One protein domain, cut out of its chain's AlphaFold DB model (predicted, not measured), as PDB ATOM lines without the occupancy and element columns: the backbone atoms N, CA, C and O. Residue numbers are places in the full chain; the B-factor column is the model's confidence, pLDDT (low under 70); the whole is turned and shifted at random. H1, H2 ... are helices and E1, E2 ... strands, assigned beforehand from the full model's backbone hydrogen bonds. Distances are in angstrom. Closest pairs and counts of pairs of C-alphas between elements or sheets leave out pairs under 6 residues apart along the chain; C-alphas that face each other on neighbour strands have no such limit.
ATOM      1  N   MET A  78     -39.907 -28.289 -22.491       67.50
ATOM      2  CA  MET A  78     -40.332 -29.474 -23.256       67.50
ATOM      3  C   MET A  78     -39.182 -30.422 -23.636       67.50
ATOM      4  O   MET A  78     -39.421 -31.435 -24.279       67.50
ATOM      5  N   ILE A  79     -37.929 -30.112 -23.275       79.44
ATOM      6  CA  ILE A  79     -36.761 -30.836 -23.803       79.44
ATOM      7  C   ILE A  79     -36.030 -31.595 -22.695       79.44
ATOM      8  O   ILE A  79     -35.680 -31.040 -21.651       79.44
ATOM      9  N   ALA A  80     -35.726 -32.868 -22.956       86.38
ATOM     10  CA  ALA A  80     -34.897 -33.689 -22.086       86.38
ATOM     11  C   ALA A  80     -33.457 -33.143 -21.982       86.38
ATOM     12  O   ALA A  80     -32.787 -32.865 -22.977       86.38
ATOM     13  N   THR A  81     -32.932 -33.027 -20.761       88.75
ATOM     14  CA  THR A  81     -31.602 -32.453 -20.497       88.75
ATOM     15  C   THR A  81     -30.628 -33.488 -19.947       88.75
ATOM     16  O   THR A  81     -30.967 -34.338 -19.129       88.75
ATOM     17  N   THR A  82     -29.368 -33.427 -20.381       89.94
ATOM     18  CA  THR A  82     -28.318 -34.314 -19.857       89.94
ATOM     19  C   THR A  82     -27.770 -33.784 -18.535       89.94
ATOM     20  O   THR A  82     -27.274 -32.659 -18.469       89.94
ATOM     21  N   ILE A  83     -27.739 -34.639 -17.515       91.19
ATOM     22  CA  ILE A  83     -27.145 -34.341 -16.207       91.19
ATOM     23  C   ILE A  83     -25.860 -35.150 -15.986       91.19
ATOM     24  O   ILE A  83     -25.701 -36.266 -16.480       91.19
ATOM     25  N   ARG A  84     -24.901 -34.576 -15.250       90.62
ATOM     26  CA  ARG A  84     -23.592 -35.202 -14.938       90.62
ATOM     27  C   ARG A  84     -23.346 -35.393 -13.442       90.62
ATOM     28  O   ARG A  84     -22.320 -35.925 -13.036       90.62
ATOM     29  N   THR A  85     -24.285 -34.945 -12.625       90.06
ATOM     30  CA  THR A  85     -24.260 -35.050 -11.170       90.06
ATOM     31  C   THR A  85     -25.446 -35.885 -10.733       90.06
ATOM     32  O   THR A  85     -26.563 -35.607 -11.164       90.06
ATOM     33  N   SER A  86     -25.199 -36.891  -9.891       88.25
ATOM     34  CA  SER A  86     -26.272 -37.709  -9.324       88.25
ATOM     35  C   SER A  86     -27.205 -36.810  -8.515       88.25
ATOM     36  O   SER A  86     -26.709 -36.122  -7.615       88.25
ATOM     37  N   PRO A  87     -28.521 -36.831  -8.775       89.62
ATOM     38  CA  PRO A  87     -29.497 -36.257  -7.860       89.62
ATOM     39  C   PRO A  87     -29.364 -36.927  -6.492       89.62
ATOM     40  O   PRO A  87     -29.065 -38.127  -6.411       89.62
ATOM     41  N   SER A  88     -29.558 -36.171  -5.414       87.81
ATOM     42  CA  SER A  88     -29.591 -36.728  -4.066       87.81
ATOM     43  C   SER A  88     -31.013 -36.701  -3.520       87.81
ATOM     44  O   SER A  88     -31.770 -35.767  -3.758       87.81
ATOM     45  N   VAL A  89     -31.390 -37.716  -2.739       87.00
ATOM     46  CA  VAL A  89     -32.730 -37.790  -2.122       87.00
ATOM     47  C   VAL A  89     -33.003 -36.588  -1.198       87.00
ATOM     48  O   VAL A  89     -34.151 -36.207  -1.020       87.00
ATOM     49  N   GLY A  90     -31.958 -35.963  -0.639       85.12
ATOM     50  CA  GLY A  90     -32.078 -34.797   0.246       85.12
ATOM     51  C   GLY A  90     -32.373 -33.470  -0.462       85.12
ATOM     52  O   GLY A  90     -32.676 -32.482   0.212       85.12
ATOM     53  N   ASP A  91     -32.296 -33.437  -1.795       87.00
ATOM     54  CA  ASP A  91     -32.680 -32.267  -2.591       87.00
ATOM     55  C   ASP A  91     -34.210 -32.129  -2.701       87.00
ATOM     56  O   ASP A  91     -34.713 -31.045  -2.996       87.00
ATOM     57  N   TYR A  92     -34.942 -33.197  -2.369       89.56
ATOM     58  CA  TYR A  92     -36.389 -33.315  -2.517       89.56
ATOM     59  C   TYR A  92     -37.104 -33.481  -1.175       89.56
ATOM     60  O   TYR A  92     -36.523 -33.929  -0.184       89.56
ATOM     61  N   VAL A  93     -38.397 -33.159  -1.154       89.25
ATOM     62  CA  VAL A  93     -39.288 -33.481  -0.029       89.25
ATOM     63  C   VAL A  93     -39.962 -34.827  -0.309       89.25
ATOM     64  O   VAL A  93     -40.575 -34.972  -1.365       89.25
ATOM     65  N   PRO A  94     -39.876 -35.836   0.572       90.31
ATOM     66  CA  PRO A  94     -40.573 -37.105   0.365       90.31
ATOM     67  C   PRO A  94     -42.096 -36.920   0.294       90.31
ATOM     68  O   PRO A  94     -42.654 -36.173   1.095       90.31
ATOM     69  N   LEU A  95     -42.778 -37.662  -0.587       86.50
ATOM     70  CA  LEU A  95     -44.239 -37.578  -0.756       86.50
ATOM     71  C   LEU A  95     -45.014 -37.708   0.566       86.50
ATOM     72  O   LEU A  95     -45.869 -36.885   0.861       86.50
ATOM     73  N   ALA A  96     -44.649 -38.677   1.410       86.50
ATOM     74  CA  ALA A  96     -45.308 -38.888   2.702       86.50
ATOM     75  C   ALA A  96     -45.149 -37.700   3.668       86.50
ATOM     76  O   ALA A  96     -46.004 -37.473   4.516       86.50
ATOM     77  N   GLU A  97     -44.046 -36.955   3.569       86.81
ATOM     78  CA  GLU A  97     -43.853 -35.743   4.360       86.81
ATOM     79  C   GLU A  97     -44.683 -34.596   3.777       86.81
ATOM     80  O   GLU A  97     -45.391 -33.918   4.522       86.81
ATOM     81  N   TYR A  98     -44.668 -34.438   2.452       85.38
ATOM     82  CA  TYR A  98     -45.438 -33.420   1.740       85.38
ATOM     83  C   TYR A  98     -46.950 -33.546   1.981       85.38
ATOM     84  O   TYR A  98     -47.590 -32.560   2.323       85.38
ATOM     85  N   GLU A  99     -47.513 -34.757   1.921       86.44
ATOM     86  CA  GLU A  99     -48.945 -35.017   2.157       86.44
ATOM     87  C   GLU A  99     -49.409 -34.678   3.586       86.44
ATOM     88  O   GLU A  99     -50.598 -34.472   3.828       86.44
ATOM     89  N   THR A 100     -48.483 -34.607   4.548       87.62
ATOM     90  CA  THR A 100     -48.792 -34.207   5.934       87.62
ATOM     91  C   THR A 100     -48.631 -32.712   6.182       87.62
ATOM     92  O   THR A 100     -49.092 -32.206   7.210       87.62
ATOM     93  N   GLN A 101     -47.977 -31.997   5.267       79.62
ATOM     94  CA  GLN A 101     -47.783 -30.559   5.361       79.62
ATOM     95  C   GLN A 101     -48.933 -29.843   4.653       79.62
ATOM     96  O   GLN A 101     -49.279 -30.140   3.517       79.62
ATOM     97  N   THR A 102     -49.515 -28.849   5.316       79.38
ATOM     98  CA  THR A 102     -50.346 -27.835   4.660       79.38
ATOM     99  C   THR A 102     -49.444 -26.637   4.372       79.38
ATOM    100  O   THR A 102     -49.224 -25.833   5.286       79.38
ATOM    101  N   LYS A 110     -39.722 -26.828  -2.495       83.75
ATOM    102  CA  LYS A 110     -38.789 -27.806  -3.071       83.75
ATOM    103  C   LYS A 110     -39.583 -28.888  -3.819       83.75
ATOM    104  O   LYS A 110     -40.646 -29.267  -3.322       83.75
ATOM    105  N   PRO A 111     -39.053 -29.440  -4.922       87.50
ATOM    106  CA  PRO A 111     -39.721 -30.514  -5.645       87.50
ATOM    107  C   PRO A 111     -39.965 -31.731  -4.744       87.50
ATOM    108  O   PRO A 111     -39.150 -32.077  -3.878       87.50
ATOM    109  N   VAL A 112     -41.102 -32.386  -4.958       91.31
ATOM    110  CA  VAL A 112     -41.536 -33.554  -4.187       91.31
ATOM    111  C   VAL A 112     -40.985 -34.816  -4.843       91.31
ATOM    112  O   VAL A 112     -41.055 -34.973  -6.058       91.31
ATOM    113  N   LEU A 113     -40.441 -35.736  -4.052       93.25
ATOM    114  CA  LEU A 113     -40.011 -37.053  -4.512       93.25
ATOM    115  C   LEU A 113     -41.146 -38.058  -4.312       93.25
ATOM    116  O   LEU A 113     -41.458 -38.432  -3.178       93.25
ATOM    117  N   HIS A 114     -41.719 -38.525  -5.419       92.69
ATOM    118  CA  HIS A 114     -42.785 -39.526  -5.424       92.69
ATOM    119  C   HIS A 114     -42.230 -40.943  -5.299       92.69
ATOM    120  O   HIS A 114     -42.751 -41.759  -4.539       92.69
ATOM    121  N   LEU A 115     -41.150 -41.243  -6.025       92.75
ATOM    122  CA  LEU A 115     -40.526 -42.560  -6.002       92.75
ATOM    123  C   LEU A 115     -39.036 -42.470  -6.333       92.75
ATOM    124  O   LEU A 115     -38.623 -41.708  -7.202       92.75
ATOM    125  N   HIS A 116     -38.240 -43.303  -5.668       93.44
ATOM    126  CA  HIS A 116     -36.841 -43.531  -6.009       93.44
ATOM    127  C   HIS A 116     -36.582 -45.038  -6.098       93.44
ATOM    128  O   HIS A 116     -36.844 -45.770  -5.140       93.44
ATOM    129  N   LEU A 117     -36.077 -45.494  -7.243       91.12
ATOM    130  CA  LEU A 117     -35.688 -46.884  -7.481       91.12
ATOM    131  C   LEU A 117     -34.199 -46.934  -7.808       91.12
ATOM    132  O   LEU A 117     -33.778 -46.426  -8.841       91.12
ATOM    133  N   ALA A 118     -33.415 -47.567  -6.940       90.56
ATOM    134  CA  ALA A 118     -31.986 -47.746  -7.163       90.56
ATOM    135  C   ALA A 118     -31.702 -49.037  -7.943       90.56
ATOM    136  O   ALA A 118     -32.275 -50.089  -7.644       90.56
ATOM    137  N   GLY A 119     -30.780 -48.962  -8.903       87.75
ATOM    138  CA  GLY A 119     -30.267 -50.116  -9.643       87.75
ATOM    139  C   GLY A 119     -31.241 -50.772 -10.624       87.75
ATOM    140  O   GLY A 119     -31.014 -51.929 -10.977       87.75
ATOM    141  N   ALA A 120     -32.288 -50.067 -11.058       91.06
ATOM    142  CA  ALA A 120     -33.197 -50.535 -12.099       91.06
ATOM    143  C   ALA A 120     -32.452 -50.779 -13.421       91.06
ATOM    144  O   ALA A 120     -31.436 -50.153 -13.722       91.06
ATOM    145  N   THR A 121     -32.976 -51.688 -14.226       92.25
ATOM    146  CA  THR A 121     -32.454 -52.001 -15.548       92.25
ATOM    147  C   THR A 121     -33.262 -51.242 -16.594       92.25
ATOM    148  O   THR A 121     -34.478 -51.383 -16.652       92.25
ATOM    149  N   ILE A 122     -32.608 -50.459 -17.447       91.62
ATOM    150  CA  ILE A 122     -33.239 -49.802 -18.593       91.62
ATOM    151  C   ILE A 122     -32.782 -50.451 -19.897       91.62
ATOM    152  O   ILE A 122     -31.599 -50.744 -20.077       91.62
ATOM    153  N   GLN A 123     -33.733 -50.659 -20.801       91.19
ATOM    154  CA  GLN A 123     -33.531 -51.226 -22.123       91.19
ATOM    155  C   GLN A 123     -33.973 -50.246 -23.210       91.19
ATOM    156  O   GLN A 123     -35.023 -49.617 -23.079       91.19
ATOM    157  N   ALA A 124     -33.179 -50.134 -24.276       89.25
ATOM    158  CA  ALA A 124     -33.482 -49.304 -25.442       89.25
ATOM    159  C   ALA A 124     -33.014 -49.984 -26.746       89.25
ATOM    160  O   ALA A 124     -32.004 -50.704 -26.722       89.25
ATOM    161  N   PRO A 125     -33.692 -49.761 -27.887       86.44
ATOM    162  CA  PRO A 125     -33.243 -50.253 -29.187       86.44
ATOM    163  C   PRO A 125     -31.890 -49.658 -29.598       86.44
ATOM    164  O   PRO A 125     -31.633 -48.461 -29.440       86.44
ATOM    165  N   LYS A 126     -31.021 -50.469 -30.213       80.00
ATOM    166  CA  LYS A 126     -29.697 -50.021 -30.676       80.00
ATOM    167  C   LYS A 126     -29.778 -48.890 -31.703       80.00
ATOM    168  O   LYS A 126     -28.886 -48.046 -31.750       80.00
ATOM    169  N   ALA A 127     -30.837 -48.861 -32.511       79.19
ATOM    170  CA  ALA A 127     -31.067 -47.812 -33.500       79.19
ATOM    171  C   ALA A 127     -31.169 -46.409 -32.870       79.19
ATOM    172  O   ALA A 127     -30.799 -45.429 -33.506       79.19
ATOM    173  N   GLN A 128     -31.600 -46.327 -31.607       76.69
ATOM    174  CA  GLN A 128     -31.839 -45.077 -30.879       76.69
ATOM    175  C   GLN A 128     -30.653 -44.682 -29.973       76.69
ATOM    176  O   GLN A 128     -30.715 -43.735 -29.185       76.69
ATOM    177  N   CYS A 129     -29.533 -45.404 -30.075       72.69
ATOM    178  CA  CYS A 129     -28.336 -45.140 -29.282       72.69
ATOM    179  C   CYS A 129     -27.585 -43.900 -29.767       72.69
ATOM    180  O   CYS A 129     -27.522 -43.607 -30.957       72.69
ATOM    181  N   GLY A 130     -26.966 -43.178 -28.832       69.75
ATOM    182  CA  GLY A 130     -26.307 -41.898 -29.098       69.75
ATOM    183  C   GLY A 130     -27.222 -40.676 -28.968       69.75
ATOM    184  O   GLY A 130     -26.692 -39.580 -28.803       69.75
ATOM    185  N   GLY A 131     -28.550 -40.854 -28.955       70.38
ATOM    186  CA  GLY A 131     -29.505 -39.786 -28.620       70.38
ATOM    187  C   GLY A 131     -29.534 -39.459 -27.123       70.38
ATOM    188  O   GLY A 131     -29.722 -38.312 -26.729       70.38
ATOM    189  N   LEU A 132     -29.258 -40.455 -26.274       75.69
ATOM    190  CA  LEU A 132     -29.237 -40.323 -24.819       75.69
ATOM    191  C   LEU A 132     -27.829 -40.456 -24.244       75.69
ATOM    192  O   LEU A 132     -27.096 -41.392 -24.558       75.69
ATOM    193  N   ALA A 133     -27.490 -39.597 -23.279       78.06
ATOM    194  CA  ALA A 133     -26.218 -39.678 -22.555       78.06
ATOM    195  C   ALA A 133     -26.043 -40.985 -21.753       78.06
ATOM    196  O   ALA A 133     -24.912 -41.356 -21.436       78.06
ATOM    197  N   ILE A 134     -27.146 -41.674 -21.440       81.19
ATOM    198  CA  ILE A 134     -27.170 -42.974 -20.749       81.19
ATOM    199  C   ILE A 134     -26.807 -44.129 -21.696       81.19
ATOM    200  O   ILE A 134     -26.252 -45.138 -21.250       81.19
ATOM    201  N   PHE A 135     -27.056 -43.954 -22.998       81.62
ATOM    202  CA  PHE A 135     -26.765 -44.924 -24.052       81.62
ATOM    203  C   PHE A 135     -25.743 -44.359 -25.054       81.62
ATOM    204  O   PHE A 135     -26.110 -43.994 -26.177       81.62
ATOM    205  N   PRO A 136     -24.451 -44.257 -24.681       74.50
ATOM    206  CA  PRO A 136     -23.415 -43.857 -25.620       74.50
ATOM    207  C   PRO A 136     -23.370 -44.789 -26.837       74.50
ATOM    208  O   PRO A 136     -23.533 -46.001 -26.717       74.50
ATOM    209  N   ALA A 137     -23.088 -44.219 -28.011       69.62
ATOM    210  CA  ALA A 137     -23.087 -44.936 -29.291       69.62
ATOM    211  C   ALA A 137     -22.080 -46.107 -29.374       69.62
ATOM    212  O   ALA A 137     -22.187 -46.942 -30.267       69.62
ATOM    213  N   ASP A 138     -21.112 -46.169 -28.454       66.25
ATOM    214  CA  ASP A 138     -20.060 -47.195 -28.396       66.25
ATOM    215  C   ASP A 138     -20.407 -48.376 -27.461       66.25
ATOM    216  O   ASP A 138     -19.579 -49.251 -27.213       66.25
ATOM    217  N   LEU A 139     -21.623 -48.416 -26.900       72.00
ATOM    218  CA  LEU A 139     -22.048 -49.542 -26.068       72.00
ATOM    219  C   LEU A 139     -22.280 -50.805 -26.900       72.00
ATOM    220  O   LEU A 139     -22.928 -50.792 -27.951       72.00
ATOM    221  N   ALA A 140     -21.775 -51.926 -26.388       67.62
ATOM    222  CA  ALA A 140     -21.997 -53.228 -26.989       67.62
ATOM    223  C   ALA A 140     -23.439 -53.707 -26.715       67.62
ATOM    224  O   ALA A 140     -23.854 -53.706 -25.554       67.62
ATOM    225  N   PRO A 141     -24.194 -54.140 -27.744       65.38
ATOM    226  CA  PRO A 141     -25.498 -54.768 -27.560       65.38
ATOM    227  C   PRO A 141     -25.418 -56.032 -26.721       65.38
ATOM    228  O   PRO A 141     -24.475 -56.816 -26.843       65.38
ATOM    229  N   VAL A 142     -26.451 -56.235 -25.908       60.88
ATOM    230  CA  VAL A 142     -26.701 -57.512 -25.255       60.88
ATOM    231  C   VAL A 142     -27.609 -58.292 -26.200       60.88
ATOM    232  O   VAL A 142     -28.650 -57.790 -26.614       60.88
ATOM    233  N   GLU A 143     -27.217 -59.501 -26.602       53.41
ATOM    234  CA  GLU A 143     -28.111 -60.355 -27.390       53.41
ATOM    235  C   GLU A 143     -29.245 -60.846 -26.483       53.41
ATOM    236  O   GLU A 143     -29.108 -61.817 -25.739       53.41
ATOM    237  N   SER A 144     -30.365 -60.130 -26.499       48.97
ATOM    238  CA  SER A 144     -31.602 -60.542 -25.850       48.97
ATOM    239  C   SER A 144     -32.215 -61.702 -26.635       48.97
ATOM    240  O   SER A 144     -32.625 -61.550 -27.784       48.97
ATOM    241  N   GLU A 154     -33.628 -56.058 -33.968       64.12
ATOM    242  CA  GLU A 154     -33.015 -54.859 -33.429       64.12
ATOM    243  C   GLU A 154     -32.358 -55.217 -32.106       64.12
ATOM    244  O   GLU A 154     -33.002 -55.613 -31.137       64.12
ATOM    245  N   ALA A 155     -31.033 -55.123 -32.082       75.75
ATOM    246  CA  ALA A 155     -30.277 -55.397 -30.878       75.75
ATOM    247  C   ALA A 155     -30.723 -54.449 -29.750       75.75
ATOM    248  O   ALA A 155     -30.803 -53.241 -29.961       75.75
ATOM    249  N   ILE A 156     -30.988 -54.982 -28.559       83.38
ATOM    250  CA  ILE A 156     -31.385 -54.193 -27.389       83.38
ATOM    251  C   ILE A 156     -30.135 -53.906 -26.549       83.38
ATOM    252  O   ILE A 156     -29.290 -54.782 -26.335       83.38
ATOM    253  N   LEU A 157     -29.978 -52.667 -26.085       84.88
ATOM    254  CA  LEU A 157     -28.988 -52.334 -25.063       84.88
ATOM    255  C   LEU A 157     -29.621 -52.373 -23.688       84.88
ATOM    256  O   LEU A 157     -30.749 -51.926 -23.521       84.88
ATOM    257  N   GLU A 158     -28.851 -52.823 -22.706       89.00
ATOM    258  CA  GLU A 158     -29.250 -52.852 -21.308       89.00
ATOM    259  C   GLU A 158     -28.258 -52.051 -20.468       89.00
ATOM    260  O   GLU A 158     -27.049 -52.228 -20.605       89.00
ATOM    261  N   GLN A 159     -28.760 -51.177 -19.597       88.44
ATOM    262  CA  GLN A 159     -27.954 -50.383 -18.672       88.44
ATOM    263  C   GLN A 159     -28.588 -50.367 -17.283       88.44
ATOM    264  O   GLN A 159     -29.808 -50.405 -17.147       88.44
ATOM    265  N   LYS A 160     -27.764 -50.262 -16.237       91.56
ATOM    266  CA  LYS A 160     -28.250 -50.045 -14.869       91.56
ATOM    267  C   LYS A 160     -28.357 -48.558 -14.562       91.56
ATOM    268  O   LYS A 160     -27.412 -47.804 -14.795       91.56
ATOM    269  N   VAL A 161     -29.501 -48.153 -14.028       92.88
ATOM    270  CA  VAL A 161     -29.833 -46.766 -13.709       92.88
ATOM    271  C   VAL A 161     -30.560 -46.663 -12.375       92.88
ATOM    272  O   VAL A 161     -31.298 -47.556 -11.965       92.88
ATOM    273  N   ASP A 162     -30.376 -45.528 -11.721       93.44
ATOM    274  CA  ASP A 162     -31.230 -45.063 -10.643       93.44
ATOM    275  C   ASP A 162     -32.330 -44.182 -11.243       93.44
ATOM    276  O   ASP A 162     -32.065 -43.322 -12.088       93.44
ATOM    277  N   VAL A 163     -33.568 -44.414 -10.817       94.69
ATOM    278  CA  VAL A 163     -34.763 -43.720 -11.302       94.69
ATOM    279  C   VAL A 163     -35.292 -42.821 -10.194       94.69
ATOM    280  O   VAL A 163     -35.555 -43.297  -9.087       94.69
ATOM    281  N   PHE A 164     -35.494 -41.544 -10.501       94.75
ATOM    282  CA  PHE A 164     -36.127 -40.574  -9.613       94.75
ATOM    283  C   PHE A 164     -37.382 -40.027 -10.287       94.75
ATOM    284  O   PHE A 164     -37.317 -39.434 -11.362       94.75
ATOM    285  N   VAL A 165     -38.525 -40.218  -9.635       95.25
ATOM    286  CA  VAL A 165     -39.806 -39.638 -10.037       95.25
ATOM    287  C   VAL A 165     -40.062 -38.448  -9.129       95.25
ATOM    288  O   VAL A 165     -40.296 -38.621  -7.927       95.25
ATOM    289  N   THR A 166     -39.962 -37.247  -9.686       94.00
ATOM    290  CA  THR A 166     -40.103 -35.993  -8.939       94.00
ATOM    291  C   THR A 166     -41.292 -35.209  -9.468       94.00
ATOM    292  O   THR A 166     -41.687 -35.405 -10.607       94.00
ATOM    293  N   SER A 167     -41.838 -34.288  -8.682       91.81
ATOM    294  CA  SER A 167     -42.975 -33.471  -9.111       91.81
ATOM    295  C   SER A 167     -42.680 -32.567 -10.308       91.81
ATOM    296  O   SER A 167     -43.619 -32.019 -10.853       91.81
ATOM    297  N   GLU A 168     -41.420 -32.362 -10.700       89.69
ATOM    298  CA  GLU A 168     -41.043 -31.513 -11.843       89.69
ATOM    299  C   GLU A 168     -40.552 -32.331 -13.039       89.69
ATOM    300  O   GLU A 168     -40.900 -32.042 -14.177       89.69
ATOM    301  N   ASN A 169     -39.718 -33.341 -12.785       92.94
ATOM    302  CA  ASN A 169     -39.027 -34.089 -13.829       92.94
ATOM    303  C   ASN A 169     -38.933 -35.584 -13.506       92.94
ATOM    304  O   ASN A 169     -38.786 -35.996 -12.348       92.94
ATOM    305  N   PHE A 170     -38.893 -36.390 -14.558       94.50
ATOM    306  CA  PHE A 170     -38.525 -37.793 -14.508       94.50
ATOM    307  C   PHE A 170     -37.028 -37.953 -14.803       94.50
ATOM    308  O   PHE A 170     -36.556 -37.601 -15.880       94.50
ATOM    309  N   ILE A 171     -36.245 -38.463 -13.851       94.12
ATOM    310  CA  ILE A 171     -34.781 -38.491 -13.963       94.12
ATOM    311  C   ILE A 171     -34.267 -39.927 -13.966       94.12
ATOM    312  O   ILE A 171     -34.594 -40.732 -13.094       94.12
ATOM    313  N   LEU A 172     -33.386 -40.216 -14.919       93.81
ATOM    314  CA  LEU A 172     -32.644 -41.465 -15.027       93.81
ATOM    315  C   LEU A 172     -31.156 -41.159 -14.858       93.81
ATOM    316  O   LEU A 172     -30.615 -40.310 -15.567       93.81
ATOM    317  N   PHE A 173     -30.465 -41.839 -13.946       93.31
ATOM    318  CA  PHE A 173     -29.044 -41.599 -13.699       93.31
ATOM    319  C   PHE A 173     -28.243 -42.897 -13.655       93.31
ATOM    320  O   PHE A 173     -28.540 -43.795 -12.877       93.31
ATOM    321  N   ASN A 174     -27.190 -42.999 -14.464       91.81
ATOM    322  CA  ASN A 174     -26.258 -44.121 -14.420       91.81
ATOM    323  C   ASN A 174     -25.037 -43.750 -13.560       91.81
ATOM    324  O   ASN A 174     -24.203 -42.933 -13.961       91.81
ATOM    325  N   GLN A 175     -24.918 -44.386 -12.391       87.62
ATOM    326  CA  GLN A 175     -23.810 -44.173 -11.450       87.62
ATOM    327  C   GLN A 175     -22.450 -44.603 -12.017       87.62
ATOM    328  O   GLN A 175     -21.440 -43.956 -11.746       87.62
ATOM    329  N   GLU A 176     -22.406 -45.675 -12.812       85.31
ATOM    330  CA  GLU A 176     -21.161 -46.196 -13.395       85.31
ATOM    331  C   GLU A 176     -20.631 -45.274 -14.500       85.31
ATOM    332  O   GLU A 176     -19.424 -45.055 -14.609       85.31
ATOM    333  N   ALA A 177     -21.537 -44.695 -15.291       83.75
ATOM    334  CA  ALA A 177     -21.198 -43.763 -16.363       83.75
ATOM    335  C   ALA A 177     -21.035 -42.305 -15.885       83.75
ATOM    336  O   ALA A 177     -20.506 -41.476 -16.630       83.75
ATOM    337  N   GLY A 178     -21.502 -41.965 -14.676       86.75
ATOM    338  CA  GLY A 178     -21.517 -40.587 -14.165       86.75
ATOM    339  C   GLY A 178     -22.362 -39.644 -15.030       86.75
ATOM    340  O   GLY A 178     -22.014 -38.476 -15.224       86.75
ATOM    341  N   ALA A 179     -23.428 -40.169 -15.632       89.25
ATOM    342  CA  ALA A 179     -24.260 -39.461 -16.594       89.25
ATOM    343  C   ALA A 179     -25.721 -39.890 -16.463       89.25
ATOM    344  O   ALA A 179     -26.016 -41.059 -16.224       89.25
ATOM    345  N   GLY A 180     -26.633 -38.947 -16.667       90.81
ATOM    346  CA  GLY A 180     -28.068 -39.182 -16.641       90.81
ATOM    347  C   GLY A 180     -28.822 -38.264 -17.590       90.81
ATOM    348  O   GLY A 180     -28.230 -37.401 -18.244       90.81
ATOM    349  N   VAL A 181     -30.136 -38.439 -17.635       91.88
ATOM    350  CA  VAL A 181     -31.073 -37.576 -18.352       91.88
ATOM    351  C   VAL A 181     -32.204 -37.166 -17.409       91.88
ATOM    352  O   VAL A 181     -32.687 -37.982 -16.629       91.88
ATOM    353  N   SER A 182     -32.591 -35.895 -17.468       93.38
ATOM    354  CA  SER A 182     -33.774 -35.333 -16.822       93.38
ATOM    355  C   SER A 182     -34.808 -35.054 -17.903       93.38
ATOM    356  O   SER A 182     -34.550 -34.258 -18.803       93.38
ATOM    357  N   ILE A 183     -35.939 -35.740 -17.828       92.62
ATOM    358  CA  ILE A 183     -37.005 -35.771 -18.824       92.62
ATOM    359  C   ILE A 183     -38.212 -35.026 -18.235       92.62
ATOM    360  O   ILE A 183     -38.761 -35.481 -17.227       92.62
ATOM    361  N   PRO A 184     -38.621 -33.887 -18.812       92.56
ATOM    362  CA  PRO A 184     -39.863 -33.222 -18.434       92.56
ATOM    363  C   PRO A 184     -41.082 -34.091 -18.757       92.56
ATOM    364  O   PRO A 184     -41.094 -34.772 -19.782       92.56
ATOM    365  N   TYR A 185     -42.124 -34.052 -17.927       92.81
ATOM    366  CA  TYR A 185     -43.334 -34.855 -18.153       92.81
ATOM    367  C   TYR A 185     -44.005 -34.620 -19.514       92.81
ATOM    368  O   TYR A 185     -44.307 -35.618 -20.164       92.81
ATOM    369  N   PRO A 186     -44.127 -33.376 -20.013       90.75
ATOM    370  CA  PRO A 186     -44.689 -33.125 -21.343       90.75
ATOM    371  C   PRO A 186     -43.919 -33.778 -22.505       90.75
ATOM    372  O   PRO A 186     -44.472 -34.001 -23.574       90.75
ATOM    373  N   SER A 187     -42.637 -34.121 -22.316       88.94
ATOM    374  CA  SER A 187     -41.839 -34.820 -23.341       88.94
ATOM    375  C   SER A 187     -42.087 -36.335 -23.387       88.94
ATOM    376  O   SER A 187     -41.592 -37.030 -24.276       88.94
ATOM    377  N   ILE A 188     -42.836 -36.879 -22.421       91.50
ATOM    378  CA  ILE A 188     -43.217 -38.292 -22.367       91.50
ATOM    379  C   ILE A 188     -44.555 -38.440 -23.089       91.50
ATOM    380  O   ILE A 188     -45.603 -38.123 -22.537       91.50
ATOM    381  N   SER A 189     -44.539 -38.971 -24.311       90.31
ATOM    382  CA  SER A 189     -45.765 -39.139 -25.100       90.31
ATOM    383  C   SER A 189     -46.696 -40.199 -24.513       90.31
ATOM    384  O   SER A 189     -47.915 -40.064 -24.562       90.31
ATOM    385  N   ILE A 190     -46.129 -41.294 -23.998       92.56
ATOM    386  CA  ILE A 190     -46.895 -42.375 -23.370       92.56
ATOM    387  C   ILE A 190     -46.012 -43.198 -22.434       92.56
ATOM    388  O   ILE A 190     -44.849 -43.476 -22.733       92.56
ATOM    389  N   HIS A 191     -46.593 -43.662 -21.329       94.00
ATOM    390  CA  HIS A 191     -46.035 -44.695 -20.461       94.00
ATOM    391  C   HIS A 191     -47.086 -45.764 -20.155       94.00
ATOM    392  O   HIS A 191     -48.265 -45.481 -19.960       94.00
ATOM    393  N   ALA A 192     -46.661 -47.024 -20.108       94.25
ATOM    394  CA  ALA A 192     -47.547 -48.159 -19.896       94.25
ATOM    395  C   ALA A 192     -46.849 -49.303 -19.158       94.25
ATOM    396  O   ALA A 192     -45.630 -49.471 -19.198       94.25
ATOM    397  N   LEU A 193     -47.653 -50.141 -18.505       93.31
ATOM    398  CA  LEU A 193     -47.182 -51.379 -17.897       93.31
ATOM    399  C   LEU A 193     -47.061 -52.470 -18.965       93.31
ATOM    400  O   LEU A 193     -48.053 -52.896 -19.552       93.31
ATOM    401  N   LYS A 194     -45.843 -52.963 -19.171       90.25
ATOM    402  CA  LYS A 194     -45.516 -54.053 -20.093       90.25
ATOM    403  C   LYS A 194     -45.219 -55.324 -19.303       90.25
ATOM    404  O   LYS A 194     -44.441 -55.304 -18.355       90.25
ATOM    405  N   GLN A 195     -45.826 -56.443 -19.688       88.38
ATOM    406  CA  GLN A 195     -45.471 -57.755 -19.141       88.38
ATOM    407  C   GLN A 195     -44.384 -58.392 -20.013       88.38
ATOM    408  O   GLN A 195     -44.553 -58.535 -21.219       88.38
ATOM    409  N   MET A 196     -43.270 -58.763 -19.390       81.44
ATOM    410  CA  MET A 196     -42.096 -59.383 -20.002       81.44
ATOM    411  C   MET A 196     -41.935 -60.815 -19.474       81.44
ATOM    412  O   MET A 196     -42.120 -61.076 -18.285       81.44
ATOM    413  N   GLY A 197     -41.571 -61.748 -20.354       75.19
ATOM    414  CA  GLY A 197     -41.351 -63.161 -20.024       75.19
ATOM    415  C   GLY A 197     -42.178 -64.112 -20.898       75.19
ATOM    416  O   GLY A 197     -43.192 -63.701 -21.469       75.19
ATOM    417  N   PRO A 198     -41.749 -65.378 -21.050       68.88
ATOM    418  CA  PRO A 198     -42.472 -66.354 -21.855       68.88
ATOM    419  C   PRO A 198     -43.859 -66.614 -21.256       68.88
ATOM    420  O   PRO A 198     -43.999 -66.765 -20.045       68.88
ATOM    421  N   GLU A 199     -44.888 -66.745 -22.101       64.12
ATOM    422  CA  GLU A 199     -46.261 -67.041 -21.652       64.12
ATOM    423  C   GLU A 199     -46.376 -68.325 -20.813       64.12
ATOM    424  O   GLU A 199     -47.354 -68.501 -20.093       64.12
ATOM    425  N   SER A 200     -45.369 -69.199 -20.903       62.28
ATOM    426  CA  SER A 200     -45.261 -70.461 -20.174       62.28
ATOM    427  C   SER A 200     -44.813 -70.318 -18.714       62.28
ATOM    428  O   SER A 200     -44.883 -71.311 -17.987       62.28
ATOM    429  N   GLU A 201     -44.321 -69.155 -18.280       65.62
ATOM    430  CA  GLU A 201     -43.931 -68.934 -16.884       65.62
ATOM    431  C   GLU A 201     -45.028 -68.194 -16.111       65.62
ATOM    432  O   GLU A 201     -45.504 -67.135 -16.514       65.62
ATOM    433  N   GLU A 202     -45.417 -68.745 -14.955       60.84
ATOM    434  CA  GLU A 202     -46.437 -68.164 -14.064       60.84
ATOM    435  C   GLU A 202     -46.017 -66.803 -13.478       60.84
ATOM    436  O   GLU A 202     -46.857 -66.048 -12.991       60.84
ATOM    437  N   LYS A 203     -44.722 -66.464 -13.533       65.00
ATOM    438  CA  LYS A 203     -44.179 -65.183 -13.075       65.00
ATOM    439  C   LYS A 203     -43.743 -64.344 -14.269       65.00
ATOM    440  O   LYS A 203     -42.599 -64.417 -14.702       65.00
ATOM    441  N   ARG A 204     -44.656 -63.515 -14.775       74.94
ATOM    442  CA  ARG A 204     -44.304 -62.459 -15.731       74.94
ATOM    443  C   ARG A 204     -43.633 -61.308 -14.991       74.94
ATOM    444  O   ARG A 204     -44.163 -60.822 -13.991       74.94
ATOM    445  N   THR A 205     -42.486 -60.865 -15.488       83.56
ATOM    446  CA  THR A 205     -41.813 -59.663 -14.991       83.56
ATOM    447  C   THR A 205     -42.564 -58.454 -15.516       83.56
ATOM    448  O   THR A 205     -42.778 -58.325 -16.718       83.56
ATOM    449  N   GLN A 206     -42.990 -57.563 -14.633       89.19
ATOM    450  CA  GLN A 206     -43.631 -56.327 -15.053       89.19
ATOM    451  C   GLN A 206     -42.572 -55.241 -15.230       89.19
ATOM    452  O   GLN A 206     -41.693 -55.075 -14.390       89.19
ATOM    453  N   ALA A 207     -42.664 -54.512 -16.331       91.06
ATOM    454  CA  ALA A 207     -41.799 -53.401 -16.682       91.06
ATOM    455  C   ALA A 207     -42.660 -52.183 -17.033       91.06
ATOM    456  O   ALA A 207     -43.847 -52.316 -17.336       91.06
ATOM    457  N   VAL A 208     -42.064 -50.997 -17.007       94.38
ATOM    458  CA  VAL A 208     -42.685 -49.777 -17.532       94.38
ATOM    459  C   VAL A 208     -42.069 -49.496 -18.894       94.38
ATOM    460  O   VAL A 208     -40.868 -49.266 -18.989       94.38
ATOM    461  N   TRP A 209     -42.874 -49.561 -19.947       94.88
ATOM    462  CA  TRP A 209     -42.487 -49.115 -21.283       94.88
ATOM    463  C   TRP A 209     -42.933 -47.668 -21.463       94.88
ATOM    464  O   TRP A 209     -44.017 -47.303 -21.009       94.88
ATOM    465  N   MET A 210     -42.105 -46.848 -22.097       93.75
ATOM    466  CA  MET A 210     -42.429 -45.462 -22.395       93.75
ATOM    467  C   MET A 210     -41.832 -45.021 -23.722       93.75
ATOM    468  O   MET A 210     -40.790 -45.522 -24.147       93.75
ATOM    469  N   GLN A 211     -42.484 -44.040 -24.325       91.56
ATOM    470  CA  GLN A 211     -42.026 -43.345 -25.512       91.56
ATOM    471  C   GLN A 211     -41.783 -41.882 -25.145       91.56
ATOM    472  O   GLN A 211     -42.660 -41.230 -24.575       91.56
ATOM    473  N   VAL A 212     -40.579 -41.396 -25.433       89.81
ATOM    474  CA  VAL A 212     -40.117 -40.062 -25.038       89.81
ATOM    475  C   VAL A 212     -39.567 -39.328 -26.249       89.81
ATOM    476  O   VAL A 212     -38.804 -39.894 -27.038       89.81
ATOM    477  N   GLU A 213     -39.902 -38.052 -26.361       86.06
ATOM    478  CA  GLU A 213     -39.305 -37.132 -27.316       86.06
ATOM    479  C   GLU A 213     -38.053 -36.486 -26.707       86.06
ATOM    480  O   GLU A 213     -38.098 -35.808 -25.684       86.06
ATOM    481  N   ILE A 214     -36.891 -36.756 -27.302       75.19
ATOM    482  CA  ILE A 214     -35.586 -36.399 -26.708       75.19
ATOM    483  C   ILE A 214     -34.855 -35.338 -27.540       75.19
ATOM    484  O   ILE A 214     -33.934 -34.682 -27.055       75.19
ATOM    485  N   SER A 215     -35.253 -35.166 -28.798       68.38
ATOM    486  CA  SER A 215     -34.589 -34.266 -29.741       68.38
ATOM    487  C   SER A 215     -35.295 -32.912 -29.786       68.38
ATOM    488  O   SER A 215     -36.513 -32.863 -29.805       68.38
ATOM    489  N   ASP A 216     -34.524 -31.830 -29.895       55.78
ATOM    490  CA  ASP A 216     -34.987 -30.428 -30.015       55.78
ATOM    491  C   ASP A 216     -35.723 -30.114 -31.340       55.78
ATOM    492  O   ASP A 216     -35.908 -28.959 -31.689       55.78
ATOM    493  N   GLY A 217     -36.102 -31.127 -32.127       51.34
ATOM    494  CA  GLY A 217     -36.558 -30.929 -33.503       51.34
ATOM    495  C   GLY A 217     -35.441 -30.338 -34.374       51.34
ATOM    496  O   GLY A 217     -35.056 -29.173 -34.280       51.34
ATOM    497  N   GLY A 218     -34.866 -31.152 -35.262       47.94
ATOM    498  CA  GLY A 218     -33.976 -30.621 -36.296       47.94
ATOM    499  C   GLY A 218     -34.698 -29.574 -37.157       47.94
ATOM    500  O   GLY A 218     -35.912 -29.432 -37.105       47.94
ATOM    501  N   SER A 219     -33.970 -28.848 -38.007       48.62
ATOM    502  CA  SER A 219     -34.527 -27.802 -38.887       48.62
ATOM    503  C   SER A 219     -35.504 -28.300 -39.979       48.62
ATOM    504  O   SER A 219     -35.644 -27.639 -41.009       48.62
ATOM    505  N   GLY A 220     -36.115 -29.472 -39.809       48.44
ATOM    506  CA  GLY A 220     -37.111 -30.074 -40.684       48.44
ATOM    507  C   GLY A 220     -38.218 -30.726 -39.853       48.44
ATOM    508  O   GLY A 220     -37.937 -31.463 -38.917       48.44
ATOM    509  N   ASP A 221     -39.458 -30.454 -40.243       55.47
ATOM    510  CA  ASP A 221     -40.722 -30.923 -39.643       55.47
ATOM    511  C   ASP A 221     -40.955 -32.449 -39.796       55.47
ATOM    512  O   ASP A 221     -41.964 -32.991 -39.364       55.47
ATOM    513  N   ASP A 222     -40.016 -33.166 -40.426       51.03
ATOM    514  CA  ASP A 222     -40.153 -34.584 -40.785       51.03
ATOM    515  C   ASP A 222     -39.445 -35.554 -39.808       51.03
ATOM    516  O   ASP A 222     -39.578 -36.770 -39.953       51.03
ATOM    517  N   ASP A 223     -38.708 -35.057 -38.805       55.25
ATOM    518  CA  ASP A 223     -37.827 -35.875 -37.952       55.25
ATOM    519  C   ASP A 223     -38.265 -35.898 -36.464       55.25
ATOM    520  O   ASP A 223     -37.466 -35.616 -35.562       55.25
ATOM    521  N   PHE A 224     -39.525 -36.259 -36.179       59.94
ATOM    522  CA  PHE A 224     -39.979 -36.568 -34.810       59.94
ATOM    523  C   PHE A 224     -39.313 -37.862 -34.312       59.94
ATOM    524  O   PHE A 224     -39.774 -38.977 -34.560       59.94
ATOM    525  N   ASN A 225     -38.183 -37.720 -33.620       70.81
ATOM    526  CA  ASN A 225     -37.399 -38.848 -33.123       70.81
ATOM    527  C   ASN A 225     -37.890 -39.284 -31.740       70.81
ATOM    528  O   ASN A 225     -37.373 -38.857 -30.703       70.81
ATOM    529  N   MET A 226     -38.883 -40.166 -31.750       83.06
ATOM    530  CA  MET A 226     -39.406 -40.812 -30.554       83.06
ATOM    531  C   MET A 226     -38.483 -41.947 -30.115       83.06
ATOM    532  O   MET A 226     -38.151 -42.843 -30.890       83.06
ATOM    533  N   THR A 227     -38.053 -41.895 -28.859       87.00
ATOM    534  CA  THR A 227     -37.190 -42.907 -28.249       87.00
ATOM    535  C   THR A 227     -38.020 -43.807 -27.349       87.00
ATOM    536  O   THR A 227     -38.715 -43.336 -26.450       87.00
ATOM    537  N   GLU A 228     -37.924 -45.111 -27.569       90.69
ATOM    538  CA  GLU A 228     -38.584 -46.127 -26.765       90.69
ATOM    539  C   GLU A 228     -37.656 -46.609 -25.651       90.69
ATOM    540  O   GLU A 228     -36.533 -47.061 -25.887       90.69
ATOM    541  N   LEU A 229     -38.152 -46.556 -24.419       91.44
ATOM    542  CA  LEU A 229     -37.434 -46.981 -23.228       91.44
ATOM    543  C   LEU A 229     -38.269 -48.013 -22.476       91.44
ATOM    544  O   LEU A 229     -39.461 -47.831 -22.244       91.44
ATOM    545  N   THR A 230     -37.640 -49.105 -22.053       93.38
ATOM    546  CA  THR A 230     -38.258 -50.093 -21.159       93.38
ATOM    547  C   THR A 230     -37.495 -50.125 -19.845       93.38
ATOM    548  O   THR A 230     -36.315 -50.452 -19.823       93.38
ATOM    549  N   ILE A 231     -38.163 -49.808 -18.742       93.25
ATOM    550  CA  ILE A 231     -37.591 -49.813 -17.396       93.25
ATOM    551  C   ILE A 231     -38.090 -51.042 -16.651       93.25
ATOM    552  O   ILE A 231     -39.285 -51.222 -16.420       93.25
ATOM    553  N   ILE A 232     -37.146 -51.871 -16.241       92.50
ATOM    554  CA  ILE A 232     -37.340 -53.060 -15.428       92.50
ATOM    555  C   ILE A 232     -36.828 -52.706 -14.026       92.50
ATOM    556  O   ILE A 232     -35.619 -52.530 -13.844       92.50
ATOM    557  N   PRO A 233     -37.710 -52.535 -13.028       90.62
ATOM    558  CA  PRO A 233     -37.287 -52.306 -11.652       90.62
ATOM    559  C   PRO A 233     -36.343 -53.414 -11.177       90.62
ATOM    560  O   PRO A 233     -36.437 -54.554 -11.621       90.62
ATOM    561  N   ALA A 234     -35.417 -53.091 -10.277       82.44
ATOM    562  CA  ALA A 234     -34.588 -54.120  -9.675       82.44
ATOM    563  C   ALA A 234     -35.357 -54.876  -8.592       82.44
ATOM    564  O   ALA A 234     -35.876 -54.255  -7.660       82.44
ATOM    565  N   THR A 235     -35.281 -56.209  -8.641       62.47
ATOM    566  CA  THR A 235     -35.488 -57.070  -7.468       62.47
ATOM    567  C   THR A 235     -34.620 -56.587  -6.315       62.47
ATOM    568  O   THR A 235     -33.419 -56.851  -6.242       62.47
ATOM    569  N   ALA A 236     -35.221 -55.853  -5.379       46.25
ATOM    570  CA  ALA A 236     -34.602 -55.636  -4.083       46.25
ATOM    571  C   ALA A 236     -34.367 -57.026  -3.472       46.25
ATOM    572  O   ALA A 236     -35.314 -57.792  -3.276       46.25
ATOM    573  N   GLU A 243     -41.913 -57.962  -7.760       59.84
ATOM    574  CA  GLU A 243     -41.435 -57.169  -8.917       59.84
ATOM    575  C   GLU A 243     -42.579 -56.427  -9.614       59.84
ATOM    576  O   GLU A 243     -42.480 -55.247  -9.951       59.84
ATOM    577  N   SER A 244     -43.709 -57.127  -9.744       64.50
ATOM    578  CA  SER A 244     -44.986 -56.600 -10.226       64.50
ATOM    579  C   SER A 244     -45.399 -55.332  -9.463       64.50
ATOM    580  O   SER A 244     -45.761 -54.309 -10.045       64.50
ATOM    581  N   SER A 245     -45.225 -55.327  -8.136       78.44
ATOM    582  CA  SER A 245     -45.570 -54.167  -7.314       78.44
ATOM    583  C   SER A 245     -44.633 -52.977  -7.528       78.44
ATOM    584  O   SER A 245     -45.086 -51.839  -7.433       78.44
ATOM    585  N   ALA A 246     -43.349 -53.202  -7.825       88.81
ATOM    586  CA  ALA A 246     -42.389 -52.122  -8.041       88.81
ATOM    587  C   ALA A 246     -42.651 -51.397  -9.369       88.81
ATOM    588  O   ALA A 246     -42.667 -50.166  -9.401       88.81
ATOM    589  N   ALA A 247     -42.938 -52.145 -10.438       90.19
ATOM    590  CA  ALA A 247     -43.305 -51.567 -11.730       90.19
ATOM    591  C   ALA A 247     -44.643 -50.828 -11.649       90.19
ATOM    592  O   ALA A 247     -44.770 -49.722 -12.170       90.19
ATOM    593  N   LYS A 248     -45.616 -51.398 -10.929       91.75
ATOM    594  CA  LYS A 248     -46.896 -50.739 -10.662       91.75
ATOM    595  C   LYS A 248     -46.720 -49.427  -9.890       91.75
ATOM    596  O   LYS A 248     -47.296 -48.425 -10.290       91.75
ATOM    597  N   LYS A 249     -45.882 -49.408  -8.847       93.00
ATOM    598  CA  LYS A 249     -45.554 -48.179  -8.102       93.00
ATOM    599  C   LYS A 249     -44.872 -47.133  -8.980       93.00
ATOM    600  O   LYS A 249     -45.166 -45.954  -8.833       93.00
ATOM    601  N   LEU A 250     -43.974 -47.552  -9.875       93.81
ATOM    602  CA  LEU A 250     -43.332 -46.649 -10.832       93.81
ATOM    603  C   LEU A 250     -44.358 -46.023 -11.775       93.81
ATOM    604  O   LEU A 250     -44.378 -44.806 -11.915       93.81
ATOM    605  N   TYR A 251     -45.233 -46.843 -12.356       94.94
ATOM    606  CA  TYR A 251     -46.319 -46.377 -13.212       94.94
ATOM    607  C   TYR A 251     -47.249 -45.401 -12.480       94.94
ATOM    608  O   TYR A 251     -47.480 -44.308 -12.978       94.94
ATOM    609  N   GLU A 252     -47.722 -45.750 -11.281       95.12
ATOM    610  CA  GLU A 252     -48.593 -44.878 -10.479       95.12
ATOM    611  C   GLU A 252     -47.905 -43.551 -10.130       95.12
ATOM    612  O   GLU A 252     -48.504 -42.489 -10.273       95.12
ATOM    613  N   ALA A 253     -46.630 -43.588  -9.724       94.44
ATOM    614  CA  ALA A 253     -45.870 -42.379  -9.419       94.44
ATOM    615  C   ALA A 253     -45.686 -41.483 -10.654       94.44
ATOM    616  O   ALA A 253     -45.814 -40.265 -10.539       94.44
ATOM    617  N   MET A 254     -45.398 -42.068 -11.821       93.81
ATOM    618  CA  MET A 254     -45.268 -41.329 -13.079       93.81
ATOM    619  C   MET A 254     -46.597 -40.715 -13.514       93.81
ATOM    620  O   MET A 254     -46.612 -39.532 -13.833       93.81
ATOM    621  N   SER A 255     -47.696 -41.476 -13.471       94.38
ATOM    622  CA  SER A 255     -49.032 -40.970 -13.803       94.38
ATOM    623  C   SER A 255     -49.424 -39.801 -12.905       94.38
ATOM    624  O   SER A 255     -49.773 -38.743 -13.412       94.38
ATOM    625  N   ASN A 256     -49.243 -39.937 -11.587       93.81
ATOM    626  CA  ASN A 256     -49.565 -38.866 -10.642       93.81
ATOM    627  C   ASN A 256     -48.773 -37.582 -10.909       93.81
ATOM    628  O   ASN A 256     -49.282 -36.498 -10.657       93.81
ATOM    629  N   CYS A 257     -47.522 -37.688 -11.365       92.50
ATOM    630  CA  CYS A 257     -46.733 -36.508 -11.706       92.50
ATOM    631  C   CYS A 257     -47.119 -35.953 -13.080       92.50
ATOM    632  O   CYS A 257     -47.196 -34.742 -13.222       92.50
ATOM    633  N   SER A 258     -47.412 -36.807 -14.064       92.00
ATOM    634  CA  SER A 258     -47.893 -36.389 -15.387       92.00
ATOM    635  C   SER A 258     -49.179 -35.568 -15.287       92.00
ATOM    636  O   SER A 258     -49.301 -34.553 -15.962       92.00
ATOM    637  N   ASP A 259     -50.094 -35.948 -14.392       91.06
ATOM    638  CA  ASP A 259     -51.347 -35.220 -14.148       91.06
ATOM    639  C   ASP A 259     -51.121 -33.794 -13.599       91.06
ATOM    640  O   ASP A 259     -52.007 -32.943 -13.692       91.06
ATOM    641  N   LEU A 260     -49.944 -33.514 -13.023       89.31
ATOM    642  CA  LEU A 260     -49.562 -32.187 -12.520       89.31
ATOM    643  C   LEU A 260     -48.951 -31.284 -13.600       89.31
ATOM    644  O   LEU A 260     -48.764 -30.094 -13.344       89.31
TER     645      LEU A 260
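AT A GLANCE: This is residues 78 to 102, 110 to 144, 154 to 236 and 243 to 260 of the 381 residues of an uncharacterized protein of Purpureocillium lilacinum (UniProt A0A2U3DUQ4). One twisted sheet of eight strands curls round the long helix H2, which packs on one face and makes a second layer there. The short helix H1 only grazes the sheet, beside E2, and a long loop, residues 214 to 225, links E7 to E8. The printed part has 161 residues, with named elements in the order E1 H1 E2 E3 E4 E5 E6 E7 E8 H2; the class is mixed, helices and strands. The sheet runs E1 - E5 - E4 - E3 - E2 - E8 - E7 - E6, all antiparallel. The whole is compact, with a radius of gyration of the C-alphas of 15.9 A and spans of 49 by 48 by 30 A.

HOW THE PARTS SIT: The edge strands are E1, residues 81 to 83, and E6, residues 188 to 196. The inner strands are E5, residues 179 to 184, E4, residues 169 to 174, E3, residues 156 to 166, E2, residues 112 to 125, E8, residues 226 to 232, and E7, residues 205 to 213. E3 E4 E5 and E6 E7 E8 are meanders, each strand the antiparallel neighbour of the one before. E2 bends by 82 degrees at residue 119, and E3 by 71 degrees at residue 160. Within hydrogen-bond range are N 122 and O 159 of E2 and E3, 2.8 A; N 164 and O 171 of E3 and E4, 2.9 A; N 181 and O 172 of E5 and E4, 2.8 A; N 83 and O 180 of E1 and E5, 2.9 A. On the other side of E2, N 123 and O 230 of E8 are 2.8 A apart, N 229 of E8 and O 210 of E7 2.8 A, and N 194 of E6 and O 207 of E7 2.8 A. H2, residues 243 to 258, is on the sheet; its closest C-alphas to E7 are Ser 244 and Gln 206, 5.0 A, and to E2 Ala 253 and His 114, 5.8 A. H1, residues 95 to 98, only grazes the sheet; the C-alphas of Leu 95 and His 114 are its closest to E2, 5.3 A. Every O i to N i+4 pair in H2 is within hydrogen-bond range; H1 is too short for such a pair.

IN THESE COORDINATES: E1 begins at C-alpha 81, (-31.602, -32.453, -20.497). E2 measures 31.2 A from first to last C-alpha, E3 27.3 A, E7 25.8 A, H2 22.7 A and E6 21.3 A. H2 ends at C-alpha 258, (-47.893, -36.389, -15.387).

THE WHOLE: The C-alphas farthest apart, Thr 102 and Glu 143, are 50.8 A apart. Residues 103 to 109, 145 to 153 and 237 to 242 are not printed; the C-alpha gaps are 13.9 A, 9.6 A and 8.5 A. The links E1 to H1 and E7 to E8 are long. Mean pLDDT of the printed part is 83.0; 30 residues are under 70, among them 198 to 203 and 215 to 224.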